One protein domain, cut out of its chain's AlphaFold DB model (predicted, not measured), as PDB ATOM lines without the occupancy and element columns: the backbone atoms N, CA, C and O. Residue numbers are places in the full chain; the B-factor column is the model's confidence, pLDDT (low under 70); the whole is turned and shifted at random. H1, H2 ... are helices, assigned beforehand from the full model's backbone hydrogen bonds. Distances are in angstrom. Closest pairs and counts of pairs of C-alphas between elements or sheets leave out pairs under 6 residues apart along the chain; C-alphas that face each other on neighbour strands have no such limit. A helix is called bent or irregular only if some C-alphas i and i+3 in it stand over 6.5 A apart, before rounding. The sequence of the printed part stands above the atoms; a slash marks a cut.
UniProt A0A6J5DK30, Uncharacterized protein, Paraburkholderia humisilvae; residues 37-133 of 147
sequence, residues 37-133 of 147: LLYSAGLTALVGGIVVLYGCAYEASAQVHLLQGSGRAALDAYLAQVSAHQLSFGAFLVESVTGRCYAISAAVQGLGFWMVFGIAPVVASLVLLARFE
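Overview. This is residues 37 to 133 of the 147 residues of an uncharacterized protein of Paraburkholderia humisilvae (UniProt A0A6J5DK30). Two long helices, H1a and H3, lie side by side and run opposite ways, making a rod; at one end of it the chain kinks sharply and folds back as a shorter arm, H1b, that slants away from H1a. A short helix, H2, then crosses the first part of H3, and an open gap is left between H1b and H3. The printed part has 97 residues with three named helices, H1, H2 and H3 in that order along the chain, and no named strand; its class is all helix. The whole is loose, with a radius of gyration of the C-alphas of 16.9 A, and the C-alphas span 60 by 22 by 16 A.

Along the chain. H1, residues 37 to 84, was assigned as one helix by its hydrogen bonds but is bent, with C-alphas 69 and 72 standing 9.5 A apart. Its first arm, H1a, is residues 37 to 69, from C-alpha 37 at (191.819, 236.243, 204.421) over 47.3 A to C-alpha 69 at (158.751, 203.481, 213.071). Residues 70 and 71 belong to neither arm. The second arm, H1b, is residues 72 to 84 and 18.4 A long. H2 is residues 89 to 98 and 14.4 A long. H3 is residues 104 to 133 and 42.0 A long, ending with C-alpha 133 at (194.498, 250.848, 209.001). H3 is neither bent nor irregular, but only just: C-alphas 116 and 119 are 6.4 A apart.

Arrangement. H1a and H3 touch, with 53 pairs of C-alphas within 8 A; the closest C-alphas are those of Gly 48 and Gly 112, 4.0 A apart. They run opposite ways at a shallow tilt of 5 degrees. H1a touches H1b with residues 63 to 67 alone, and H1b touches H1a with residues 74 to 75 alone; the closest C-alphas, of Leu 67 and Leu 75, are 5.8 A apart. The two arms run opposite ways at a steep tilt of 40 degrees. H2 and H3 touch and stand about perpendicular, at 77 degrees. H3 touches H2 with residues 106 to 114 alone, and the closest C-alphas of the two helices, those of Ser 96 and Ala 107, are 4.4 A apart. H1a and H2 are apart, as are H1b and H3, and H1b and H2. Of the three touching pairs 1 is at a shallow tilt, and the helix packing is only just mostly crossed, with most touching pairs more steeply tilted. In H1a and H1b every O i to N i+4 pair is within hydrogen-bond range; in H2 5 of 6 are, and in H3 23 of 26.

Size, cuts and confidence. The C-alphas farthest apart are those of Gly 71 and Glu 133, at 60.8 A, while the first and last printed C-alphas are 15.5 A apart. The links from H1 to H2 and from H2 to H3 are tight, with 4 and 5 residues. The printed part has no cut; its mean pLDDT is 90.9, and no printed residue is under 70.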
ATOM      1  N   LEU A  37     193.264 236.030 204.510       89.44
ATOM      2  CA  LEU A  37     191.819 236.243 204.421       89.44
ATOM      3  C   LEU A  37     191.069 235.000 203.926       89.44
ATOM      4  O   LEU A  37     190.037 234.649 204.487       89.44
ATOM      5  N   LEU A  38     191.601 234.340 202.890       88.06
ATOM      6  CA  LEU A  38     190.997 233.128 202.336       88.06
ATOM      7  C   LEU A  38     191.013 232.008 203.368       88.06
ATOM      8  O   LEU A  38     190.032 231.295 203.508       88.06
ATOM      9  N   TYR A  39     192.104 231.886 204.123       90.75
ATOM     10  CA  TYR A  39     192.201 230.862 205.150       90.75
ATOM     11  C   TYR A  39     191.277 231.160 206.334       90.75
ATOM     12  O   TYR A  39     190.504 230.299 206.724       90.75
ATOM     13  N   SER A  40     191.291 232.374 206.891       89.31
ATOM     14  CA  SER A  40     190.507 232.685 208.093       89.31
ATOM     15  C   SER A  40     188.999 232.704 207.831       89.31
ATOM     16  O   SER A  40     188.240 232.036 208.535       89.31
ATOM     17  N   ALA A  41     188.548 233.433 206.808       91.56
ATOM     18  CA  ALA A  41     187.127 233.510 206.479       91.56
ATOM     19  C   ALA A  41     186.650 232.236 205.767       91.56
ATOM     20  O   ALA A  41     185.587 231.712 206.098       91.56
ATOM     21  N   GLY A  42     187.452 231.703 204.841       92.00
ATOM     22  CA  GLY A  42     187.099 230.506 204.079       92.00
ATOM     23  C   GLY A  42     187.044 229.247 204.936       92.00
ATOM     24  O   GLY A  42     186.091 228.489 204.800       92.00
ATOM     25  N   LEU A  43     187.978 229.046 205.875       93.38
ATOM     26  CA  LEU A  43     187.905 227.913 206.805       93.38
ATOM     27  C   LEU A  43     186.666 228.011 207.700       93.38
ATOM     28  O   LEU A  43     185.978 227.018 207.903       93.38
ATOM     29  N   THR A  44     186.343 229.213 208.188       93.12
ATOM     30  CA  THR A  44     185.140 229.436 209.007       93.12
ATOM     31  C   THR A  44     183.868 229.105 208.225       93.12
ATOM     32  O   THR A  44     183.005 228.383 208.725       93.12
ATOM     33  N   ALA A  45     183.770 229.580 206.980       95.25
ATOM     34  CA  ALA A  45     182.645 229.274 206.105       95.25
ATOM     35  C   ALA A  45     182.580 227.779 205.754       95.25
ATOM     36  O   ALA A  45     181.497 227.204 205.740       95.25
ATOM     37  N   LEU A  46     183.721 227.126 205.525       96.19
ATOM     38  CA  LEU A  46     183.785 225.697 205.220       96.19
ATOM     39  C   LEU A  46     183.299 224.844 206.395       96.19
ATOM     40  O   LEU A  46     182.483 223.947 206.195       96.19
ATOM     41  N   VAL A  47     183.734 225.154 207.620       95.75
ATOM     42  CA  VAL A  47     183.230 224.483 208.827       95.75
ATOM     43  C   VAL A  47     181.723 224.702 208.963       95.75
ATOM     44  O   VAL A  47     180.989 223.741 209.177       95.75
ATOM     45  N   GLY A  48     181.247 225.932 208.753       94.69
ATOM     46  CA  GLY A  48     179.817 226.233 208.732       94.69
ATOM     47  C   GLY A  48     179.043 225.399 207.712       94.69
ATOM     48  O   GLY A  48     178.024 224.803 208.049       94.69
ATOM     49  N   GLY A  49     179.564 225.284 206.490       96.00
ATOM     50  CA  GLY A  49     178.976 224.467 205.430       96.00
ATOM     51  C   GLY A  49     178.891 222.984 205.793       96.00
ATOM     52  O   GLY A  49     177.849 222.368 205.586       96.00
ATOM     53  N   ILE A  50     179.940 222.420 206.400       96.88
ATOM     54  CA  ILE A  50     179.932 221.028 206.885       96.88
ATOM     55  C   ILE A  50     178.839 220.826 207.940       96.88
ATOM     56  O   ILE A  50     178.113 219.835 207.888       96.88
ATOM     57  N   VAL A  51     178.684 221.772 208.870       95.75
ATOM     58  CA  VAL A  51     177.643 221.713 209.908       95.75
ATOM     59  C   VAL A  51     176.238 221.766 209.296       95.75
ATOM     60  O   VAL A  51     175.374 220.989 209.703       95.75
ATOM     61  N   VAL A  52     176.013 222.612 208.284       95.62
ATOM     62  CA  VAL A  52     174.735 222.646 207.547       95.62
ATOM     63  C   VAL A  52     174.453 221.294 206.891       95.62
ATOM     64  O   VAL A  52     173.376 220.735 207.093       95.62
ATOM     65  N   LEU A  53     175.425 220.737 206.160       95.19
ATOM     66  CA  LEU A  53     175.272 219.442 205.488       95.19
ATOM     67  C   LEU A  53     174.974 218.314 206.479       95.19
ATOM     68  O   LEU A  53     174.102 217.486 206.223       95.19
ATOM     69  N   TYR A  54     175.651 218.308 207.627       94.81
ATOM     70  CA  TYR A  54     175.367 217.364 208.702       94.81
ATOM     71  C   TYR A  54     173.929 217.509 209.219       94.81
ATOM     72  O   TYR A  54     173.221 216.514 209.357       94.81
ATOM     73  N   GLY A  55     173.460 218.740 209.441       92.81
ATOM     74  CA  GLY A  55     172.083 219.000 209.852       92.81
ATOM     75  C   GLY A  55     171.044 218.544 208.819       92.81
ATOM     76  O   GLY A  55     169.986 218.047 209.205       92.81
ATOM     77  N   CYS A  56     171.338 218.659 207.519       92.62
ATOM     78  CA  CYS A  56     170.499 218.121 206.442       92.62
ATOM     79  C   CYS A  56     170.494 216.583 206.422       92.62
ATOM     80  O   CYS A  56     169.445 215.968 206.244       92.62
ATOM     81  N   ALA A  57     171.652 215.950 206.621       94.56
ATOM     82  CA  ALA A  57     171.761 214.492 206.660       94.56
ATOM     83  C   ALA A  57     171.021 213.898 207.870       94.56
ATOM     84  O   ALA A  57     170.307 212.903 207.738       94.56
ATOM     85  N   TYR A  58     171.145 214.537 209.035       93.69
ATOM     86  CA  TYR A  58     170.421 214.150 210.242       93.69
ATOM     87  C   TYR A  58     168.901 214.269 210.058       93.69
ATOM     88  O   TYR A  58     168.166 213.355 210.421       93.69
ATOM     89  N   GLU A  59     168.435 215.353 209.435       92.31
ATOM     90  CA  GLU A  59     167.025 215.558 209.089       92.31
ATOM     91  C   GLU A  59     166.485 214.441 208.182       92.31
ATOM     92  O   GLU A  59     165.453 213.839 208.477       92.31
ATOM     93  N   ALA A  60     167.216 214.103 207.116       92.25
ATOM     94  CA  ALA A  60     166.841 213.012 206.221       92.25
ATOM     95  C   ALA A  60     166.778 211.662 206.958       92.25
ATOM     96  O   ALA A  60     165.834 210.892 206.774       92.25
ATOM     97  N   SER A  61     167.744 211.392 207.843       94.00
ATOM     98  CA  SER A  61     167.741 210.187 208.679       94.00
ATOM     99  C   SER A  61     166.533 210.143 209.620       94.00
ATOM    100  O   SER A  61     165.913 209.091 209.772       94.00
ATOM    101  N   ALA A  62     166.171 211.272 210.235       89.94
ATOM    102  CA  ALA A  62     165.018 211.367 211.125       89.94
ATOM    103  C   ALA A  62     163.699 211.113 210.378       89.94
ATOM    104  O   ALA A  62     162.840 210.388 210.876       89.94
ATOM    105  N   GLN A  63     163.560 211.627 209.153       92.88
ATOM    106  CA  GLN A  63     162.389 211.376 208.307       92.88
ATOM    107  C   GLN A  63     162.256 209.894 207.924       92.88
ATOM    108  O   GLN A  63     161.154 209.344 207.962       92.88
ATOM    109  N   VAL A  64     163.371 209.220 207.617       94.25
ATOM    110  CA  VAL A  64     163.376 207.769 207.363       94.25
ATOM    111  C   VAL A  64     162.975 206.994 208.618       94.25
ATOM    112  O   VAL A  64     162.147 206.089 208.533       94.25
ATOM    113  N   HIS A  65     163.502 207.369 209.786       92.75
ATOM    114  CA  HIS A  65     163.138 206.736 211.056       92.75
ATOM    115  C   HIS A  65     161.654 206.921 211.393       92.75
ATOM    116  O   HIS A  65     161.006 205.968 211.823       92.75
ATOM    117  N   LEU A  66     161.089 208.109 211.154       91.56
ATOM    118  CA  LEU A  66     159.654 208.362 211.325       91.56
ATOM    119  C   LEU A  66     158.816 207.490 210.389       91.56
ATOM    120  O   LEU A  66     157.829 206.896 210.819       91.56
ATOM    121  N   LEU A  67     159.233 207.363 209.128       94.06
ATOM    122  CA  LEU A  67     158.534 206.534 208.150       94.06
ATOM    123  C   LEU A  67     158.557 205.048 208.535       94.06
ATOM    124  O   LEU A  67     157.540 204.371 208.405       94.06
ATOM    125  N   GLN A  68     159.698 204.549 209.010       94.69
ATOM    126  CA  GLN A  68     159.868 203.148 209.405       94.69
ATOM    127  C   GLN A  68     159.183 202.821 210.737       94.69
ATOM    128  O   GLN A  68     158.592 201.753 210.869       94.69
ATOM    129  N   GLY A  69     159.260 203.722 211.719       93.25
ATOM    130  CA  GLY A  69     158.751 203.481 213.071       93.25
ATOM    131  C   GLY A  69     157.283 203.856 213.272       93.25
ATOM    132  O   GLY A  69     156.596 203.230 214.075       93.25
ATOM    133  N   SER A  70     156.788 204.875 212.570       92.19
ATOM    134  CA  SER A  70     155.455 205.458 212.797       92.19
ATOM    135  C   SER A  70     154.615 205.587 211.521       92.19
ATOM    136  O   SER A  70     153.463 206.021 211.575       92.19
ATOM    137  N   GLY A  71     155.156 205.164 210.377       93.94
ATOM    138  CA  GLY A  71     154.442 205.103 209.108       93.94
ATOM    139  C   GLY A  71     154.279 206.454 208.410       93.94
ATOM    140  O   GLY A  71     154.796 207.494 208.824       93.94
ATOM    141  N   ARG A  72     153.540 206.431 207.296       92.88
ATOM    142  CA  ARG A  72     153.382 207.582 206.393       92.88
ATOM    143  C   ARG A  72     152.669 208.768 207.050       92.88
ATOM    144  O   ARG A  72     153.115 209.895 206.897       92.88
ATOM    145  N   ALA A  73     151.626 208.504 207.837       92.38
ATOM    146  CA  ALA A  73     150.836 209.548 208.488       92.38
ATOM    147  C   ALA A  73     151.662 210.397 209.474       92.38
ATOM    148  O   ALA A  73     151.463 211.607 209.559       92.38
ATOM    149  N   ALA A  74     152.613 209.785 210.189       90.12
ATOM    150  CA  ALA A  74     153.501 210.504 211.100       90.12
ATOM    151  C   ALA A  74     154.491 211.405 210.349       90.12
ATOM    152  O   ALA A  74     154.723 212.544 210.756       90.12
ATOM    153  N   LEU A  75     155.037 210.921 209.227       91.81
ATOM    154  CA  LEU A  75     155.890 211.730 208.358       91.81
ATOM    155  C   LEU A  75     155.116 212.919 207.771       91.81
ATOM    156  O   LEU A  75     155.621 214.039 207.788       91.81
ATOM    157  N   ASP A  76     153.889 212.700 207.301       93.81
ATOM    158  CA  ASP A  76     153.060 213.761 206.721       93.81
ATOM    159  C   ASP A  76     152.690 214.824 207.770       93.81
ATOM    160  O   ASP A  76     152.758 216.020 207.485       93.81
ATOM    161  N   ALA A  77     152.382 214.417 209.008       91.19
ATOM    162  CA  ALA A  77     152.143 215.342 210.118       91.19
ATOM    163  C   ALA A  77     153.389 216.183 210.452       91.19
ATOM    164  O   ALA A  77     153.287 217.396 210.648       91.19
ATOM    165  N   TYR A  78     154.569 215.556 210.462       89.50
ATOM    166  CA  TYR A  78     155.839 216.255 210.647       89.50
ATOM    167  C   TYR A  78     156.092 217.280 209.529       89.50
ATOM    168  O   TYR A  78     156.355 218.450 209.806       89.50
ATOM    169  N   LEU A  79     155.948 216.884 208.261       90.62
ATOM    170  CA  LEU A  79     156.145 217.784 207.120       90.62
ATOM    171  C   LEU A  79     155.134 218.936 207.112       90.62
ATOM    172  O   LEU A  79     155.504 220.069 206.799       90.62
ATOM    173  N   ALA A  80     153.885 218.683 207.511       90.25
ATOM    174  CA  ALA A  80     152.884 219.728 207.686       90.25
ATOM    175  C   ALA A  80     153.327 220.750 208.749       90.25
ATOM    176  O   ALA A  80     153.253 221.956 208.506       90.25
ATOM    177  N   GLN A  81     153.874 220.294 209.880       87.81
ATOM    178  CA  GLN A  81     154.403 221.171 210.927       87.81
ATOM    179  C   GLN A  81     155.594 222.014 210.446       87.81
ATOM    180  O   GLN A  81     155.645 223.214 210.734       87.81
ATOM    181  N   VAL A  82     156.518 221.418 209.684       86.25
ATOM    182  CA  VAL A  82     157.648 222.134 209.065       86.25
ATOM    183  C   VAL A  82     157.144 223.175 208.065       86.25
ATOM    184  O   VAL A  82     157.598 224.316 208.076       86.25
ATOM    185  N   SER A  83     156.157 222.817 207.237       84.69
ATOM    186  CA  SER A  83     155.565 223.731 206.253       84.69
ATOM    187  C   SER A  83     154.820 224.904 206.898       84.69
ATOM    188  O   SER A  83     154.808 225.999 206.343       84.69
ATOM    189  N   ALA A  84     154.257 224.711 208.093       83.62
ATOM    190  CA  ALA A  84     153.628 225.781 208.859       83.62
ATOM    191  C   ALA A  84     154.656 226.742 209.489       83.62
ATOM    192  O   ALA A  84     154.344 227.909 209.712       83.62
ATOM    193  N   HIS A  85     155.891 226.284 209.733       81.75
ATOM    194  CA  HIS A  85     156.997 227.078 210.286       81.75
ATOM    195  C   HIS A  85     157.924 227.633 209.189       81.75
ATOM    196  O   HIS A  85     159.152 227.568 209.283       81.75
ATOM    197  N   GLN A  86     157.342 228.204 208.130       80.44
ATOM    198  CA  GLN A  86     158.087 228.903 207.076       80.44
ATOM    199  C   GLN A  86     158.602 230.253 207.592       80.44
ATOM    200  O   GLN A  86     157.952 231.291 207.473       80.44
ATOM    201  N   LEU A  87     159.787 230.237 208.189       83.00
ATOM    202  CA  LEU A  87     160.474 231.441 208.647       83.00
ATOM    203  C   LEU A  87     161.286 232.058 207.510       83.00
ATOM    204  O   LEU A  87     161.879 231.359 206.687       83.00
ATOM    205  N   SER A  88     161.382 233.389 207.496       89.00
ATOM    206  CA  SER A  88     162.389 234.055 206.670       89.00
ATOM    207  C   SER A  88     163.791 233.649 207.133       89.00
ATOM    208  O   SER A  88     164.001 233.346 208.308       89.00
ATOM    209  N   PHE A  89     164.778 233.681 206.236       85.81
ATOM    210  CA  PHE A  89     166.144 233.260 206.566       85.81
ATOM    211  C   PHE A  89     166.726 233.996 207.787       85.81
ATOM    212  O   PHE A  89     167.360 233.386 208.645       85.81
ATOM    213  N   GLY A  90     166.457 235.300 207.914       87.19
ATOM    214  CA  GLY A  90     166.879 236.082 209.077       87.19
ATOM    215  C   GLY A  90     166.185 235.655 210.374       87.19
ATOM    216  O   GLY A  90     166.847 235.517 211.401       87.19
ATOM    217  N   ALA A  91     164.874 235.398 210.329       88.12
ATOM    218  CA  ALA A  91     164.131 234.906 211.490       88.12
ATOM    219  C   ALA A  91     164.611 233.507 211.906       88.12
ATOM    220  O   ALA A  91     164.851 233.260 213.084       88.12
ATOM    221  N   PHE A  92     164.866 232.634 210.933       88.88
ATOM    222  CA  PHE A  92     165.428 231.307 211.152       88.88
ATOM    223  C   PHE A  92     166.802 231.350 211.844       88.88
ATOM    224  O   PHE A  92     167.031 230.623 212.813       88.88
ATOM    225  N   LEU A  93     167.701 232.244 211.414       90.62
ATOM    226  CA  LEU A  93     168.991 232.439 212.085       90.62
ATOM    227  C   LEU A  93     168.808 232.836 213.555       90.62
ATOM    228  O   LEU A  93     169.481 232.283 214.424       90.62
ATOM    229  N   VAL A  94     167.889 233.752 213.860       90.44
ATOM    230  CA  VAL A  94     167.619 234.170 215.245       90.44
ATOM    231  C   VAL A  94     167.024 233.026 216.070       90.44
ATOM    232  O   VAL A  94     167.447 232.790 217.204       90.44
ATOM    233  N   GLU A  95     166.076 232.277 215.517       90.06
ATOM    234  CA  GLU A  95     165.451 231.155 216.222       90.06
ATOM    235  C   GLU A  95     166.432 230.018 216.526       90.06
ATOM    236  O   GLU A  95     166.354 229.417 217.602       90.06
ATOM    237  N   SER A  96     167.418 229.802 215.649       87.81
ATOM    238  CA  SER A  96     168.455 228.777 215.836       87.81
ATOM    239  C   SER A  96     169.347 228.993 217.052       87.81
ATOM    240  O   SER A  96     169.765 228.026 217.683       87.81
ATOM    241  N   VAL A  97     169.588 230.248 217.437       86.88
ATOM    242  CA  VAL A  97     170.414 230.597 218.606       86.88
ATOM    243  C   VAL A  97     169.588 230.894 219.857       86.88
ATOM    244  O   VAL A  97     170.129 230.906 220.959       86.88
ATOM    245  N   THR A  98     168.280 231.112 219.709       87.06
ATOM    246  CA  THR A  98     167.355 231.355 220.834       87.06
ATOM    247  C   THR A  98     166.628 230.094 221.302       87.06
ATOM    248  O   THR A  98     165.859 230.156 222.260       87.06
ATOM    249  N   GLY A  99     166.877 228.948 220.659       80.19
ATOM    250  CA  GLY A  99     166.297 227.658 221.035       80.19
ATOM    251  C   GLY A  99     164.817 227.515 220.677       80.19
ATOM    252  O   GLY A  99     164.135 226.675 221.254       80.19
ATOM    253  N   ARG A 100     164.312 228.338 219.750       83.88
ATOM    254  CA  ARG A 100     162.903 228.335 219.316       83.88
ATOM    255  C   ARG A 100     162.658 227.547 218.031       83.88
ATOM    256  O   ARG A 100     161.539 227.526 217.537       83.88
ATOM    257  N   CYS A 101     163.684 226.884 217.502       82.19
ATOM    258  CA  CYS A 101     163.544 226.064 216.308       82.19
ATOM    259  C   CYS A 101     162.533 224.928 216.491       82.19
ATOM    260  O   CYS A 101     162.503 224.256 217.519       82.19
ATOM    261  N   TYR A 102     161.785 224.658 215.421       81.12
ATOM    262  CA  TYR A 102     160.819 223.560 215.341       81.12
ATOM    263  C   TYR A 102     161.465 222.165 215.460       81.12
ATOM    264  O   TYR A 102     160.786 221.210 215.828       81.12
ATOM    265  N   ALA A 103     162.761 222.039 215.148       83.38
ATOM    266  CA  ALA A 103     163.509 220.786 215.211       83.38
ATOM    267  C   ALA A 103     164.985 221.003 215.591       83.38
ATOM    268  O   ALA A 103     165.570 222.063 215.355       83.38
ATOM    269  N   ILE A 104     165.615 219.959 216.141       84.94
ATOM    270  CA  ILE A 104     167.047 219.958 216.497       84.94
ATOM    271  C   ILE A 104     167.922 220.105 215.244       84.94
ATOM    272  O   ILE A 104     168.897 220.852 215.251       84.94
ATOM    273  N   SER A 105     167.552 219.438 214.150       86.88
ATOM    274  CA  SER A 105     168.194 219.575 212.836       86.88
ATOM    275  C   SER A 105     168.221 221.029 212.360       86.88
ATOM    276  O   SER A 105     169.258 221.516 211.919       86.88
ATOM    277  N   ALA A 106     167.099 221.734 212.506       86.75
ATOM    278  CA  ALA A 106     166.935 223.130 212.135       86.75
ATOM    279  C   ALA A 106     167.859 224.045 212.959       86.75
ATOM    280  O   ALA A 106     168.504 224.932 212.401       86.75
ATOM    281  N   ALA A 107     168.017 223.775 214.259       89.81
ATOM    282  CA  ALA A 107     168.977 224.492 215.098       89.81
ATOM    283  C   ALA A 107     170.430 224.259 214.641       89.81
ATOM    284  O   ALA A 107     171.195 225.212 214.498       89.81
ATOM    285  N   VAL A 108     170.804 223.009 214.341       91.31
ATOM    286  CA  VAL A 108     172.152 222.657 213.854       91.31
ATOM    287  C   VAL A 108     172.449 223.315 212.505       91.31
ATOM    288  O   VAL A 108     173.511 223.915 212.331       91.31
ATOM    289  N   GLN A 109     171.501 223.271 211.567       92.56
ATOM    290  CA  GLN A 109     171.628 223.960 210.282       92.56
ATOM    291  C   GLN A 109     171.776 225.472 210.486       92.56
ATOM    292  O   GLN A 109     172.666 226.083 209.899       92.56
ATOM    293  N   GLY A 110     170.969 226.077 211.363       91.44
ATOM    294  CA  GLY A 110     171.048 227.502 211.677       91.44
ATOM    295  C   GLY A 110     172.397 227.929 212.268       91.44
ATOM    296  O   GLY A 110     172.945 228.949 211.848       91.44
ATOM    297  N   LEU A 111     173.003 227.117 213.144       91.94
ATOM    298  CA  LEU A 111     174.371 227.345 213.632       91.94
ATOM    299  C   LEU A 111     175.402 227.306 212.495       91.94
ATOM    300  O   LEU A 111     176.278 228.172 212.421       91.94
ATOM    301  N   GLY A 112     175.278 226.345 211.578       93.50
ATOM    302  CA  GLY A 112     176.124 226.278 210.387       93.50
ATOM    303  C   GLY A 112     175.975 227.520 209.502       93.50
ATOM    304  O   GLY A 112     176.969 228.125 209.098       93.50
ATOM    305  N   PHE A 113     174.743 227.983 209.276       94.44
ATOM    306  CA  PHE A 113     174.485 229.212 208.527       94.44
ATOM    307  C   PHE A 113     175.008 230.469 209.233       94.44
ATOM    308  O   PHE A 113     175.514 231.364 208.555       94.44
ATOM    309  N   TRP A 114     174.983 230.533 210.566       94.69
ATOM    310  CA  TRP A 114     175.631 231.608 211.326       94.69
ATOM    311  C   TRP A 114     177.132 231.674 211.065       94.69
ATOM    312  O   TRP A 114     177.679 232.766 210.908       94.69
ATOM    313  N   MET A 115     177.807 230.529 210.970       92.88
ATOM    314  CA  MET A 115     179.232 230.496 210.644       92.88
ATOM    315  C   MET A 115     179.512 231.022 209.231       92.88
ATOM    316  O   MET A 115     180.456 231.793 209.045       92.88
ATOM    317  N   VAL A 116     178.675 230.658 208.255       95.12
ATOM    318  CA  VAL A 116     178.834 231.054 206.844       95.12
ATOM    319  C   VAL A 116     178.470 232.519 206.602       95.12
ATOM    320  O   VAL A 116     179.223 233.231 205.944       95.12
ATOM    321  N   PHE A 117     177.327 232.973 207.114       93.31
ATOM    322  CA  PHE A 117     176.734 234.266 206.756       93.31
ATOM    323  C   PHE A 117     176.861 235.336 207.842       93.31
ATOM    324  O   PHE A 117     176.734 236.519 207.541       93.31
ATOM    325  N   GLY A 118     177.139 234.952 209.087       93.25
ATOM    326  CA  GLY A 118     177.407 235.894 210.173       93.25
ATOM    327  C   GLY A 118     178.899 236.016 210.460       93.25
ATOM    328  O   GLY A 118     179.504 237.068 210.266       93.25
ATOM    329  N   ILE A 119     179.514 234.922 210.903       93.62
ATOM    330  CA  ILE A 119     180.869 234.938 211.463       93.62
ATOM    331  C   ILE A 119     181.927 235.121 210.372       93.62
ATOM    332  O   ILE A 119     182.791 235.985 210.514       93.62
ATOM    333  N   ALA A 120     181.875 234.365 209.271       92.94
ATOM    334  CA  ALA A 120     182.878 234.480 208.212       92.94
ATOM    335  C   ALA A 120     182.951 235.898 207.591       92.94
ATOM    336  O   ALA A 120     184.067 236.417 207.466       92.94
ATOM    337  N   PRO A 121     181.832 236.593 207.290       94.44
ATOM    338  CA  PRO A 121     181.863 237.989 206.850       94.44
ATOM    339  C   PRO A 121     182.420 238.952 207.901       94.44
ATOM    340  O   PRO A 121     183.160 239.874 207.551       94.44
ATOM    341  N   VAL A 122     182.124 238.736 209.188       94.44
ATOM    342  CA  VAL A 122     182.695 239.540 210.281       94.44
ATOM    343  C   VAL A 122     184.211 239.352 210.349       94.44
ATOM    344  O   VAL A 122     184.950 240.336 210.381       94.44
ATOM    345  N   VAL A 123     184.698 238.111 210.284       92.81
ATOM    346  CA  VAL A 123     186.136 237.802 210.245       92.81
ATOM    347  C   VAL A 123     186.800 238.455 209.033       92.81
ATOM    348  O   VAL A 123     187.852 239.083 209.170       92.81
ATOM    349  N   ALA A 124     186.178 238.359 207.856       92.81
ATOM    350  CA  ALA A 124     186.686 238.988 206.644       92.81
ATOM    351  C   ALA A 124     186.776 240.514 206.792       92.81
ATOM    352  O   ALA A 124     187.816 241.107 206.500       92.81
ATOM    353  N   SER A 125     185.717 241.135 207.311       93.38
ATOM    354  CA  SER A 125     185.639 242.577 207.552       93.38
ATOM    355  C   SER A 125     186.722 243.047 208.520       93.38
ATOM    356  O   SER A 125     187.412 244.021 208.234       93.38
ATOM    357  N   LEU A 126     186.948 242.326 209.622       92.00
ATOM    358  CA  LEU A 126     187.993 242.654 210.598       92.00
ATOM    359  C   LEU A 126     189.399 242.601 209.990       92.00
ATOM    360  O   LEU A 126     190.206 243.502 210.221       92.00
ATOM    361  N   VAL A 127     189.695 241.585 209.175       92.75
ATOM    362  CA  VAL A 127     190.990 241.478 208.483       92.75
ATOM    363  C   VAL A 127     191.158 242.601 207.456       92.75
ATOM    364  O   VAL A 127     192.237 243.190 207.356       92.75
ATOM    365  N   LEU A 128     190.107 242.933 206.701       92.62
ATOM    366  CA  LEU A 128     190.140 244.017 205.715       92.62
ATOM    367  C   LEU A 128     190.317 245.388 206.374       92.62
ATOM    368  O   LEU A 128     191.158 246.165 205.920       92.62
ATOM    369  N   LEU A 129     189.599 245.656 207.466       92.00
ATOM    370  CA  LEU A 129     189.750 246.872 208.266       92.00
ATOM    371  C   LEU A 129     191.161 246.973 208.850       92.00
ATOM    372  O   LEU A 129     191.815 248.001 208.698       92.00
ATOM    373  N   ALA A 130     191.695 245.888 209.415       91.12
ATOM    374  CA  ALA A 130     193.064 245.871 209.926       91.12
ATOM    375  C   ALA A 130     194.100 246.174 208.825       91.12
ATOM    376  O   ALA A 130     195.041 246.941 209.034       91.12
ATOM    377  N   ARG A 131     193.919 245.619 207.621       92.12
ATOM    378  CA  ARG A 131     194.775 245.921 206.461       92.12
ATOM    379  C   ARG A 131     194.637 247.373 206.004       92.12
ATOM    380  O   ARG A 131     195.636 247.968 205.595       92.12
ATOM    381  N   PHE A 132     193.431 247.931 206.053       91.19
ATOM    382  CA  PHE A 132     193.174 249.327 205.713       91.19
ATOM    383  C   PHE A 132     193.914 250.276 206.664       91.19
ATOM    384  O   PHE A 132     194.674 251.126 206.196       91.19
ATOM    385  N   GLU A 133     193.805 250.056 207.973       90.12
ATOM    386  CA  GLU A 133     194.498 250.848 209.001       90.12
ATOM    387  C   GLU A 133     196.026 250.816 208.842       90.12
ATOM    388  O   GLU A 133     196.702 251.853 208.871       90.12
TER     389      GLU A 133